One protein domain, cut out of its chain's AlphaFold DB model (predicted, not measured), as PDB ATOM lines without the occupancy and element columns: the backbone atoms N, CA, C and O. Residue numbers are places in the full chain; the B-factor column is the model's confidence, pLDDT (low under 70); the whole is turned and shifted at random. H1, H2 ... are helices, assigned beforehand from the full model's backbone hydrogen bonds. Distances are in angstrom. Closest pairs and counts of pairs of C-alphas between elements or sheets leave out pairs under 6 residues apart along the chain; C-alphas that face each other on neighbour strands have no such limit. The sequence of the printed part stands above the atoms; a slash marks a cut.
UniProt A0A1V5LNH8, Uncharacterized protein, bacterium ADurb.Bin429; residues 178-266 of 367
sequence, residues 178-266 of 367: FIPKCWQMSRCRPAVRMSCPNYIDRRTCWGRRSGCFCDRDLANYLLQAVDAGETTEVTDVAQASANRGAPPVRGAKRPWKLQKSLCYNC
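What this domain is: This is residues 178 to 266 of the 367 residues of an uncharacterized protein of bacterium ADurb.Bin429 (UniProt A0A1V5LNH8). Three short helices, H1, H2 and H3, are strung through loops, with H2 nearest the middle; the longest helix, H4, lies to one side, and H5 and H6 sit at opposite ends, joined by the long link of residues 244 to 255. Contacts between helices are few. The printed part has 89 residues with six named helices, H1 to H6 in chain order, and no named strand; the class is all helix, though under half of the residues, 44, are in named elements. It is compact, with a radius of gyration of the C-alphas of 13.0 A and spans of 37 by 32 by 20 A.

Where its parts are: After residues 178 to 189, with no named element, H1 takes residues 190 to 194, from C-alpha 190 at (-33.081, -2.895, 5.086). H2 is residues 197 to 200 and H3 residues 205 to 208. H4, residues 216 to 227, is 16.4 A long; H5, residues 234 to 243, 14.3 A; H6, residues 256 to 264, 12.1 A, ending at C-alpha 264 at (-51.257, 10.756, 9.789).

How they stand to each other: H1 and H4 only just touch, with 3 pairs of C-alphas within 8 A, through residues 222 to 226 of H4 alone; the closest C-alphas, Val 192 and Leu 222, are 6.3 A apart. H2 is close to but not clearly touching H3, closest C-alphas Asn 198 and Cys 205 at 6.4 A, and likewise H5, Ile 200 and Ala 238 at 7.6 A. H6 touches no helix; H3 and H6 are only just apart, at 8.1 A. Each O i to N i+4 pair is within hydrogen-bond range in H4, H5 and H6; H1 has 0 of 1, and 1 of 2 O i to N i+3 pairs; H2 and H3 are too short for an O i to N i+4 pair.

The domain as a whole: The farthest C-alphas, Glu 233 and Lys 257, are 38.5 A apart. The printed part has no cut. Mean pLDDT of the printed part is 75.3; residues 229 to 254 are under 70.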
ATOM      1  N   PHE A 178     -51.966  -9.981   3.444       79.56
ATOM      2  CA  PHE A 178     -53.036  -9.065   2.997       79.56
ATOM      3  C   PHE A 178     -52.907  -7.646   3.583       79.56
ATOM      4  O   PHE A 178     -53.228  -6.650   2.939       79.56
ATOM      5  N   ILE A 179     -52.391  -7.558   4.810       83.00
ATOM      6  CA  ILE A 179     -51.985  -6.316   5.453       83.00
ATOM      7  C   ILE A 179     -50.463  -6.372   5.633       83.00
ATOM      8  O   ILE A 179     -50.000  -7.063   6.549       83.00
ATOM      9  N   PRO A 180     -49.665  -5.699   4.780       85.38
ATOM     10  CA  PRO A 180     -48.218  -5.729   4.913       85.38
ATOM     11  C   PRO A 180     -47.806  -5.078   6.229       85.38
ATOM     12  O   PRO A 180     -48.338  -4.040   6.637       85.38
ATOM     13  N   LYS A 181     -46.836  -5.693   6.899       90.38
ATOM     14  CA  LYS A 181     -46.192  -5.139   8.094       90.38
ATOM     15  C   LYS A 181     -45.281  -3.978   7.684       90.38
ATOM     16  O   LYS A 181     -44.859  -3.887   6.535       90.38
ATOM     17  N   CYS A 182     -44.955  -3.078   8.612       88.62
ATOM     18  CA  CYS A 182     -44.213  -1.849   8.289       88.62
ATOM     19  C   CYS A 182     -42.850  -2.114   7.627       88.62
ATOM     20  O   CYS A 182     -42.425  -1.341   6.778       88.62
ATOM     21  N   TRP A 183     -42.192  -3.218   7.979       88.50
ATOM     22  CA  TRP A 183     -40.914  -3.635   7.397       88.50
ATOM     23  C   TRP A 183     -41.022  -4.325   6.032       88.50
ATOM     24  O   TRP A 183     -40.002  -4.534   5.389       88.50
ATOM     25  N   GLN A 184     -42.230  -4.681   5.587       86.94
ATOM     26  CA  GLN A 184     -42.480  -5.218   4.243       86.94
ATOM     27  C   GLN A 184     -42.721  -4.101   3.212       86.94
ATOM     28  O   GLN A 184     -42.886  -4.383   2.031       86.94
ATOM     29  N   MET A 185     -42.767  -2.838   3.650       86.12
ATOM     30  CA  MET A 185     -43.033  -1.678   2.794       86.12
ATOM     31  C   MET A 185     -41.762  -1.111   2.169       86.12
ATOM     32  O   MET A 185     -40.680  -1.190   2.758       86.12
ATOM     33  N   SER A 186     -41.908  -0.464   1.010       82.12
ATOM     34  CA  SER A 186     -40.791   0.065   0.215       82.12
ATOM     35  C   SER A 186     -39.992   1.140   0.957       82.12
ATOM     36  O   SER A 186     -38.766   1.207   0.858       82.12
ATOM     37  N   ARG A 187     -40.672   1.956   1.771       85.19
ATOM     38  CA  ARG A 187     -40.044   3.033   2.550       85.19
ATOM     39  C   ARG A 187     -39.249   2.541   3.761       85.19
ATOM     40  O   ARG A 187     -38.477   3.317   4.324       85.19
ATOM     41  N   CYS A 188     -39.401   1.282   4.177       85.75
ATOM     42  CA  CYS A 188     -38.604   0.714   5.260       85.75
ATOM     43  C   CYS A 188     -37.300   0.128   4.700       85.75
ATOM     44  O   CYS A 188     -37.288  -0.986   4.177       85.75
ATOM     45  N   ARG A 189     -36.194   0.871   4.800       85.19
ATOM     46  CA  ARG A 189     -34.884   0.451   4.269       85.19
ATOM     47  C   ARG A 189     -34.294  -0.730   5.060       85.19
ATOM     48  O   ARG A 189     -34.351  -0.678   6.287       85.19
ATOM     49  N   PRO A 190     -33.679  -1.740   4.407       83.38
ATOM     50  CA  PRO A 190     -33.081  -2.895   5.086       83.38
ATOM     51  C   PRO A 190     -32.088  -2.528   6.197       83.38
ATOM     52  O   PRO A 190     -32.192  -3.076   7.288       83.38
ATOM     53  N   ALA A 191     -31.220  -1.536   5.966       84.19
ATOM     54  CA  ALA A 191     -30.259  -1.057   6.966       84.19
ATOM     55  C   ALA A 191     -30.941  -0.602   8.268       84.19
ATOM     56  O   ALA A 191     -30.522  -0.954   9.362       84.19
ATOM     57  N   VAL A 192     -32.066   0.106   8.150       86.38
ATOM     58  CA  VAL A 192     -32.840   0.591   9.299       86.38
ATOM     59  C   VAL A 192     -33.585  -0.551  10.000       86.38
ATOM     60  O   VAL A 192     -33.849  -0.466  11.195       86.38
ATOM     61  N   ARG A 193     -33.950  -1.625   9.281       88.12
ATOM     62  CA  ARG A 193     -34.715  -2.751   9.850       88.12
ATOM     63  C   ARG A 193     -33.922  -3.479  10.931       88.12
ATOM     64  O   ARG A 193     -34.512  -3.804  11.954       88.12
ATOM     65  N   MET A 194     -32.624  -3.694  10.718       84.44
ATOM     66  CA  MET A 194     -31.769  -4.477  11.622       84.44
ATOM     67  C   MET A 194     -31.675  -3.848  13.018       84.44
ATOM     68  O   MET A 194     -31.745  -4.559  14.013       84.44
ATOM     69  N   SER A 195     -31.637  -2.516  13.092       85.69
ATOM     70  CA  SER A 195     -31.575  -1.761  14.353       85.69
ATOM     71  C   SER A 195     -32.951  -1.320  14.873       85.69
ATOM     72  O   SER A 195     -33.050  -0.629  15.885       85.69
ATOM     73  N   CYS A 196     -34.047  -1.652  14.182       88.50
ATOM     74  CA  CYS A 196     -35.372  -1.157  14.546       88.50
ATOM     75  C   CYS A 196     -36.006  -1.986  15.675       88.50
ATOM     76  O   CYS A 196     -36.322  -3.157  15.455       88.50
ATOM     77  N   PRO A 197     -36.346  -1.386  16.838       88.38
ATOM     78  CA  PRO A 197     -36.946  -2.120  17.956       88.38
ATOM     79  C   PRO A 197     -38.307  -2.723  17.586       88.38
ATOM     80  O   PRO A 197     -38.658  -3.818  18.007       88.38
ATOM     81  N   ASN A 198     -39.077  -2.047  16.728       89.25
ATOM     82  CA  ASN A 198     -40.356  -2.565  16.239       89.25
ATOM     83  C   ASN A 198     -40.182  -3.811  15.355       89.25
ATOM     84  O   ASN A 198     -41.031  -4.702  15.375       89.25
ATOM     85  N   TYR A 199     -39.089  -3.883  14.591       90.31
ATOM     86  CA  TYR A 199     -38.774  -5.049  13.770       90.31
ATOM     87  C   TYR A 199     -38.324  -6.232  14.632       90.31
ATOM     88  O   TYR A 199     -38.853  -7.331  14.452       90.31
ATOM     89  N   ILE A 200     -37.426  -5.982  15.590       88.38
ATOM     90  CA  ILE A 200     -36.921  -6.981  16.545       88.38
ATOM     91  C   ILE A 200     -38.087  -7.592  17.333       88.38
ATOM     92  O   ILE A 200     -38.265  -8.806  17.343       88.38
ATOM     93  N   ASP A 201     -38.973  -6.748  17.863       87.62
ATOM     94  CA  ASP A 201     -40.142  -7.185  18.636       87.62
ATOM     95  C   ASP A 201     -41.300  -7.710  17.774       87.62
ATOM     96  O   ASP A 201     -42.379  -8.020  18.288       87.62
ATOM     97  N   ARG A 202     -41.131  -7.745  16.444       89.00
ATOM     98  CA  ARG A 202     -42.161  -8.134  15.466       89.00
ATOM     99  C   ARG A 202     -43.500  -7.402  15.662       89.00
ATOM    100  O   ARG A 202     -44.559  -7.941  15.328       89.00
ATOM    101  N   ARG A 203     -43.476  -6.146  16.128       89.00
ATOM    102  CA  ARG A 203     -44.662  -5.282  16.278       89.00
ATOM    103  C   ARG A 203     -44.673  -4.179  15.231       89.00
ATOM    104  O   ARG A 203     -43.662  -3.548  14.955       89.00
ATOM    105  N   THR A 204     -45.831  -3.897  14.645       89.19
ATOM    106  CA  THR A 204     -45.929  -2.860  13.612       89.19
ATOM    107  C   THR A 204     -45.812  -1.452  14.203       89.19
ATOM    108  O   THR A 204     -46.260  -1.191  15.323       89.19
ATOM    109  N   CYS A 205     -45.268  -0.514  13.420       87.81
ATOM    110  CA  CYS A 205     -45.125   0.885  13.842       87.81
ATOM    111  C   CYS A 205     -46.469   1.517  14.247       87.81
ATOM    112  O   CYS A 205     -46.545   2.250  15.229       87.81
ATOM    113  N   TRP A 206     -47.554   1.203  13.531       84.75
ATOM    114  CA  TRP A 206     -48.897   1.688  13.874       84.75
ATOM    115  C   TRP A 206     -49.471   1.025  15.127       84.75
ATOM    116  O   TRP A 206     -50.130   1.705  15.906       84.75
ATOM    117  N   GLY A 207     -49.185  -0.259  15.370       83.62
ATOM    118  CA  GLY A 207     -49.610  -0.944  16.593       83.62
ATOM    119  C   GLY A 207     -48.974  -0.340  17.847       83.62
ATOM    120  O   GLY A 207     -49.627  -0.226  18.880       83.62
ATOM    121  N   ARG A 208     -47.722   0.121  17.742       83.25
ATOM    122  CA  ARG A 208     -47.015   0.848  18.811       83.25
ATOM    123  C   ARG A 208     -47.211   2.362  18.790       83.25
ATOM    124  O   ARG A 208     -46.778   3.034  19.722       83.25
ATOM    125  N   ARG A 209     -47.854   2.898  17.747       82.00
ATOM    126  CA  ARG A 209     -48.004   4.343  17.500       82.00
ATOM    127  C   ARG A 209     -46.652   5.082  17.518       82.00
ATOM    128  O   ARG A 209     -46.583   6.256  17.875       82.00
ATOM    129  N   SER A 210     -45.580   4.396  17.126       82.44
ATOM    130  CA  SER A 210     -44.211   4.910  17.065       82.44
ATOM    131  C   SER A 210     -43.519   4.372  15.814       82.44
ATOM    132  O   SER A 210     -43.578   3.182  15.503       82.44
ATOM    133  N   GLY A 211     -42.882   5.249  15.050       86.56
ATOM    134  CA  GLY A 211     -42.212   4.889  13.805       86.56
ATOM    135  C   GLY A 211     -41.179   5.937  13.426       86.56
ATOM    136  O   GLY A 211     -41.309   7.092  13.815       86.56
ATOM    137  N   CYS A 212     -40.173   5.545  12.648       85.75
ATOM    138  CA  CYS A 212     -39.029   6.391  12.286       85.75
ATOM    139  C   CYS A 212     -39.390   7.734  11.623       85.75
ATOM    140  O   CYS A 212     -38.592   8.657  11.650       85.75
ATOM    141  N   PHE A 213     -40.584   7.869  11.042       86.25
ATOM    142  CA  PHE A 213     -41.047   9.122  10.431       86.25
ATOM    143  C   PHE A 213     -41.948   9.971  11.340       86.25
ATOM    144  O   PHE A 213     -42.115  11.159  11.083       86.25
ATOM    145  N   CYS A 214     -42.560   9.389  12.375       85.06
ATOM    146  CA  CYS A 214     -43.472  10.102  13.281       85.06
ATOM    147  C   CYS A 214     -42.890  10.313  14.688       85.06
ATOM    148  O   CYS A 214     -43.365  11.178  15.429       85.06
ATOM    149  N   ASP A 215     -41.837   9.576  15.039       85.94
ATOM    150  CA  ASP A 215     -41.116   9.667  16.299       85.94
ATOM    151  C   ASP A 215     -39.667  10.109  16.046       85.94
ATOM    152  O   ASP A 215     -38.852   9.362  15.506       85.94
ATOM    153  N   ARG A 216     -39.366  11.356  16.429       83.88
ATOM    154  CA  ARG A 216     -38.043  11.976  16.248       83.88
ATOM    155  C   ARG A 216     -36.956  11.263  17.048       83.88
ATOM    156  O   ARG A 216     -35.834  11.171  16.566       83.88
ATOM    157  N   ASP A 217     -37.283  10.753  18.233       83.75
ATOM    158  CA  ASP A 217     -36.294  10.121  19.109       83.75
ATOM    159  C   ASP A 217     -35.873   8.773  18.514       83.75
ATOM    160  O   ASP A 217     -34.685   8.470  18.409       83.75
ATOM    161  N   LEU A 218     -36.856   8.017  18.011       84.94
ATOM    162  CA  LEU A 218     -36.613   6.785  17.266       84.94
ATOM    163  C   LEU A 218     -35.849   7.047  15.960       84.94
ATOM    164  O   LEU A 218     -34.963   6.275  15.613       84.94
ATOM    165  N   ALA A 219     -36.170   8.123  15.236       86.44
ATOM    166  CA  ALA A 219     -35.450   8.504  14.021       86.44
ATOM    167  C   ALA A 219     -33.964   8.778  14.300       86.44
ATOM    168  O   ALA A 219     -33.104   8.224  13.624       86.44
ATOM    169  N   ASN A 220     -33.671   9.586  15.324       84.12
ATOM    170  CA  ASN A 220     -32.305   9.935  15.714       84.12
ATOM    171  C   ASN A 220     -31.512   8.705  16.165       84.12
ATOM    172  O   ASN A 220     -30.365   8.543  15.764       84.12
ATOM    173  N   TYR A 221     -32.136   7.820  16.946       84.12
ATOM    174  CA  TYR A 221     -31.527   6.553  17.350       84.12
ATOM    175  C   TYR A 221     -31.165   5.678  16.143       84.12
ATOM    176  O   TYR A 221     -30.058   5.156  16.066       84.12
ATOM    177  N   LEU A 222     -32.075   5.551  15.173       85.25
ATOM    178  CA  LEU A 222     -31.834   4.754  13.970       85.25
ATOM    179  C   LEU A 222     -30.738   5.354  13.086       85.25
ATOM    180  O   LEU A 222     -29.956   4.601  12.520       85.25
ATOM    181  N   LEU A 223     -30.666   6.683  12.975       84.25
ATOM    182  CA  LEU A 223     -29.585   7.355  12.248       84.25
ATOM    183  C   LEU A 223     -28.230   7.086  12.910       84.25
ATOM    184  O   LEU A 223     -27.306   6.655  12.231       84.25
ATOM    185  N   GLN A 224     -28.141   7.226  14.237       84.31
ATOM    186  CA  GLN A 224     -26.919   6.923  14.990       84.31
ATOM    187  C   GLN A 224     -26.495   5.455  14.852       84.31
ATOM    188  O   GLN A 224     -25.311   5.176  14.702       84.31
ATOM    189  N   ALA A 225     -27.449   4.520  14.884       81.12
ATOM    190  CA  ALA A 225     -27.165   3.096  14.725       81.12
ATOM    191  C   ALA A 225     -26.641   2.755  13.318       81.12
ATOM    192  O   ALA A 225     -25.742   1.929  13.181       81.12
ATOM    193  N   VAL A 226     -27.172   3.405  12.276       81.56
ATOM    194  CA  VAL A 226     -26.701   3.224  10.894       81.56
ATOM    195  C   VAL A 226     -25.315   3.847  10.696       81.56
ATOM    196  O   VAL A 226     -24.450   3.206  10.103       81.56
ATOM    197  N   ASP A 227     -25.082   5.054  11.222       80.62
ATOM    198  CA  ASP A 227     -23.791   5.751  11.122       80.62
ATOM    199  C   ASP A 227     -22.674   5.031  11.892       80.62
ATOM    200  O   ASP A 227     -21.518   5.049  11.475       80.62
ATOM    201  N   ALA A 228     -23.016   4.349  12.990       77.38
ATOM    202  CA  ALA A 228     -22.075   3.547  13.771       77.38
ATOM    203  C   ALA A 228     -21.570   2.295  13.028       77.38
ATOM    204  O   ALA A 228     -20.708   1.592  13.554       77.38
ATOM    205  N   GLY A 229     -22.083   2.002  11.827       64.75
ATOM    206  CA  GLY A 229     -21.609   0.883  11.016       64.75
ATOM    207  C   GLY A 229     -21.833  -0.478  11.676       64.75
ATOM    208  O   GLY A 229     -21.108  -1.420  11.371       64.75
ATOM    209  N   GLU A 230     -22.820  -0.595  12.574       57.75
ATOM    210  CA  GLU A 230     -23.220  -1.865  13.188       57.75
ATOM    211  C   GLU A 230     -23.911  -2.756  12.142       57.75
ATOM    212  O   GLU A 230     -25.121  -2.968  12.138       57.75
ATOM    213  N   THR A 231     -23.116  -3.292  11.216       49.78
ATOM    214  CA  THR A 231     -23.435  -4.458  10.384       49.78
ATOM    215  C   THR A 231     -23.106  -5.753  11.128       49.78
ATOM    216  O   THR A 231     -22.670  -6.727  10.519       49.78
ATOM    217  N   THR A 232     -23.237  -5.761  12.453       44.72
ATOM    218  CA  THR A 232     -23.018  -6.955  13.263       44.72
ATOM    219  C   THR A 232     -24.226  -7.880  13.172       44.72
ATOM    220  O   THR A 232     -25.360  -7.451  12.933       44.72
ATOM    221  N   GLU A 233     -23.962  -9.180  13.280       50.69
ATOM    222  CA  GLU A 233     -24.966 -10.237  13.249       50.69
ATOM    223  C   GLU A 233     -26.152  -9.893  14.166       50.69
ATOM    224  O   GLU A 233     -25.993  -9.295  15.230       50.69
ATOM    225  N   VAL A 234     -27.366 -10.252  13.736       52.28
ATOM    226  CA  VAL A 234     -28.654  -9.865  14.357       52.28
ATOM    227  C   VAL A 234     -28.697 -10.108  15.877       52.28
ATOM    228  O   VAL A 234     -29.432  -9.426  16.593       52.28
ATOM    229  N   THR A 235     -27.908 -11.059  16.374       50.62
ATOM    230  CA  THR A 235     -27.740 -11.387  17.792       50.62
ATOM    231  C   THR A 235     -26.987 -10.311  18.576       50.62
ATOM    232  O   THR A 235     -27.466  -9.897  19.632       50.62
ATOM    233  N   ASP A 236     -25.894  -9.769  18.037       47.81
ATOM    234  CA  ASP A 236     -25.057  -8.775  18.720       47.81
ATOM    235  C   ASP A 236     -25.687  -7.385  18.720       47.81
ATOM    236  O   ASP A 236     -25.552  -6.652  19.695       47.81
ATOM    237  N   VAL A 237     -26.448  -7.022  17.684       50.19
ATOM    238  CA  VAL A 237     -27.168  -5.735  17.648       50.19
ATOM    239  C   VAL A 237     -28.310  -5.720  18.664       50.19
ATOM    240  O   VAL A 237     -28.536  -4.704  19.325       50.19
ATOM    241  N   ALA A 238     -29.013  -6.842  18.852       49.88
ATOM    242  CA  ALA A 238     -30.041  -6.968  19.884       49.88
ATOM    243  C   ALA A 238     -29.436  -6.866  21.296       49.88
ATOM    244  O   ALA A 238     -30.001  -6.194  22.162       49.88
ATOM    245  N   GLN A 239     -28.257  -7.458  21.507       51.88
ATOM    246  CA  GLN A 239     -27.530  -7.409  22.777       51.88
ATOM    247  C   GLN A 239     -26.868  -6.043  23.031       51.88
ATOM    248  O   GLN A 239     -26.956  -5.520  24.138       51.88
ATOM    249  N   ALA A 240     -26.299  -5.396  22.013       50.88
ATOM    250  CA  ALA A 240     -25.769  -4.032  22.081       50.88
ATOM    251  C   ALA A 240     -26.883  -3.000  22.312       50.88
ATOM    252  O   ALA A 240     -26.701  -2.049  23.069       50.88
ATOM    253  N   SER A 241     -28.068  -3.216  21.735       50.25
ATOM    254  CA  SER A 241     -29.263  -2.402  21.999       50.25
ATOM    255  C   SER A 241     -29.812  -2.619  23.411       50.25
ATOM    256  O   SER A 241     -30.278  -1.666  24.035       50.25
ATOM    257  N   ALA A 242     -29.725  -3.841  23.947       52.69
ATOM    258  CA  ALA A 242     -30.035  -4.118  25.348       52.69
ATOM    259  C   ALA A 242     -29.019  -3.449  26.295       52.69
ATOM    260  O   ALA A 242     -29.419  -2.826  27.277       52.69
ATOM    261  N   ASN A 243     -27.726  -3.488  25.952       54.03
ATOM    262  CA  ASN A 243     -26.631  -2.932  26.753       54.03
ATOM    263  C   ASN A 243     -26.538  -1.397  26.699       54.03
ATOM    264  O   ASN A 243     -26.174  -0.776  27.693       54.03
ATOM    265  N   ARG A 244     -26.902  -0.757  25.578       53.72
ATOM    266  CA  ARG A 244     -26.999   0.716  25.472       53.72
ATOM    267  C   ARG A 244     -28.266   1.285  26.114       53.72
ATOM    268  O   ARG A 244     -28.429   2.502  26.145       53.72
ATOM    269  N   GLY A 245     -29.149   0.423  26.625       48.66
ATOM    270  CA  GLY A 245     -30.476   0.802  27.077       48.66
ATOM    271  C   GLY A 245     -31.309   1.247  25.883       48.66
ATOM    272  O   GLY A 245     -31.278   2.416  25.502       48.66
ATOM    273  N   ALA A 246     -32.044   0.311  25.275       52.91
ATOM    274  CA  ALA A 246     -32.962   0.610  24.183       52.91
ATOM    275  C   ALA A 246     -33.754   1.880  24.534       52.91
ATOM    276  O   ALA A 246     -34.330   1.938  25.632       52.91
ATOM    277  N   PRO A 247     -33.762   2.918  23.670       50.69
ATOM    278  CA  PRO A 247     -34.483   4.134  23.987       50.69
ATOM    279  C   PRO A 247     -35.918   3.719  24.309       50.69
ATOM    280  O   PRO A 247     -36.522   2.977  23.523       50.69
ATOM    281  N   PRO A 248     -36.467   4.123  25.470       53.09
ATOM    282  CA  PRO A 248     -37.837   3.784  25.795       53.09
ATOM    283  C   PRO A 248     -38.675   4.251  24.616       53.09
ATOM    284  O   PRO A 248     -38.555   5.406  24.202       53.09
ATOM    285  N   VAL A 249     -39.478   3.350  24.049       55.97
ATOM    286  CA  VAL A 249     -40.449   3.680  23.007       55.97
ATOM    287  C   VAL A 249     -41.433   4.667  23.643       55.97
ATOM    288  O   VAL A 249     -42.467   4.293  24.192       55.97
ATOM    289  N   ARG A 250     -41.069   5.955  23.659       54.88
ATOM    290  CA  ARG A 250     -41.718   7.051  24.398       54.88
ATOM    291  C   ARG A 250     -42.962   7.549  23.678       54.88
ATOM    292  O   ARG A 250     -43.374   8.695  23.864       54.88
ATOM    293  N   GLY A 251     -43.638   6.663  22.948       51.69
ATOM    294  CA  GLY A 251     -44.973   6.926  22.430       51.69
ATOM    295  C   GLY A 251     -45.943   7.405  23.522       51.69
ATOM    296  O   GLY A 251     -46.930   8.044  23.201       51.69
ATOM    297  N   ALA A 252     -45.641   7.166  24.802       52.66
ATOM    298  CA  ALA A 252     -46.474   7.525  25.944       52.66
ATOM    299  C   ALA A 252     -46.381   8.985  26.443       52.66
ATOM    300  O   ALA A 252     -47.244   9.387  27.216       52.66
ATOM    301  N   LYS A 253     -45.370   9.793  26.070       60.12
ATOM    302  CA  LYS A 253     -45.184  11.134  26.686       60.12
ATOM    303  C   LYS A 253     -45.782  12.310  25.907       60.12
ATOM    304  O   LYS A 253     -45.820  13.416  26.440       60.12
ATOM    305  N   ARG A 254     -46.235  12.119  24.664       68.50
ATOM    306  CA  ARG A 254     -46.846  13.204  23.874       68.50
ATOM    307  C   ARG A 254     -48.370  13.169  23.996       68.50
ATOM    308  O   ARG A 254     -48.944  12.083  24.022       68.50
ATOM    309  N   PRO A 255     -49.048  14.331  24.009       78.81
ATOM    310  CA  PRO A 255     -50.501  14.362  23.953       78.81
ATOM    311  C   PRO A 255     -50.989  13.665  22.677       78.81
ATOM    312  O   PRO A 255     -50.515  13.952  21.573       78.81
ATOM    313  N   TRP A 256     -51.964  12.768  22.833       77.12
ATOM    314  CA  TRP A 256     -52.467  11.883  21.775       77.12
ATOM    315  C   TRP A 256     -52.804  12.612  20.465       77.12
ATOM    316  O   TRP A 256     -52.463  12.134  19.384       77.12
ATOM    317  N   LYS A 257     -53.402  13.809  20.543       82.25
ATOM    318  CA  LYS A 257     -53.757  14.621  19.365       82.25
ATOM    319  C   LYS A 257     -52.544  14.970  18.491       82.25
ATOM    320  O   LYS A 257     -52.639  14.901  17.269       82.25
ATOM    321  N   LEU A 258     -51.409  15.308  19.107       80.62
ATOM    322  CA  LEU A 258     -50.180  15.664  18.392       80.62
ATOM    323  C   LEU A 258     -49.525  14.429  17.763       80.62
ATOM    324  O   LEU A 258     -49.044  14.471  16.635       80.62
ATOM    325  N   GLN A 259     -49.526  13.305  18.478       78.12
ATOM    326  CA  GLN A 259     -48.991  12.049  17.953       78.12
ATOM    327  C   GLN A 259     -49.828  11.526  16.779       78.12
ATOM    328  O   GLN A 259     -49.277  11.040  15.792       78.12
ATOM    329  N   LYS A 260     -51.155  11.687  16.852       80.62
ATOM    330  CA  LYS A 260     -52.093  11.328  15.785       80.62
ATOM    331  C   LYS A 260     -51.819  12.114  14.498       80.62
ATOM    332  O   LYS A 260     -51.746  11.500  13.439       80.62
ATOM    333  N   SER A 261     -51.593  13.431  14.572       80.50
ATOM    334  CA  SER A 261     -51.302  14.247  13.379       80.50
ATOM    335  C   SER A 261     -49.937  13.935  12.750       80.50
ATOM    336  O   SER A 261     -49.820  13.882  11.526       80.50
ATOM    337  N   LEU A 262     -48.916  13.652  13.564       80.62
ATOM    338  CA  LEU A 262     -47.598  13.213  13.087       80.62
ATOM    339  C   LEU A 262     -47.664  11.846  12.395       80.62
ATOM    340  O   LEU A 262     -47.029  11.636  11.364       80.62
ATOM    341  N   CYS A 263     -48.437  10.913  12.953       81.00
ATOM    342  CA  CYS A 263     -48.614   9.591  12.360       81.00
ATOM    343  C   CYS A 263     -49.453   9.650  11.072       81.00
ATOM    344  O   CYS A 263     -49.165   8.917  10.134       81.00
ATOM    345  N   TYR A 264     -50.431  10.561  10.986       79.38
ATOM    346  CA  TYR A 264     -51.257  10.756   9.789       79.38
ATOM    347  C   TYR A 264     -50.433  11.159   8.558       79.38
ATOM    348  O   TYR A 264     -50.623  10.618   7.474       79.38
ATOM    349  N   ASN A 265     -49.461  12.052   8.751       80.69
ATOM    350  CA  ASN A 265     -48.573  12.522   7.684       80.69
ATOM    351  C   ASN A 265     -47.347  11.617   7.468       80.69
ATOM    352  O   ASN A 265     -46.486  11.926   6.645       80.69
ATOM    353  N   CYS A 266     -47.237  10.508   8.207       85.62
ATOM    354  CA  CYS A 266     -46.128   9.575   8.079       85.62
ATOM    355  C   CYS A 266     -46.178   8.893   6.703       85.62
ATOM    356  O   CYS A 266     -47.156   8.200   6.402       85.62
TER     357      CYS A 266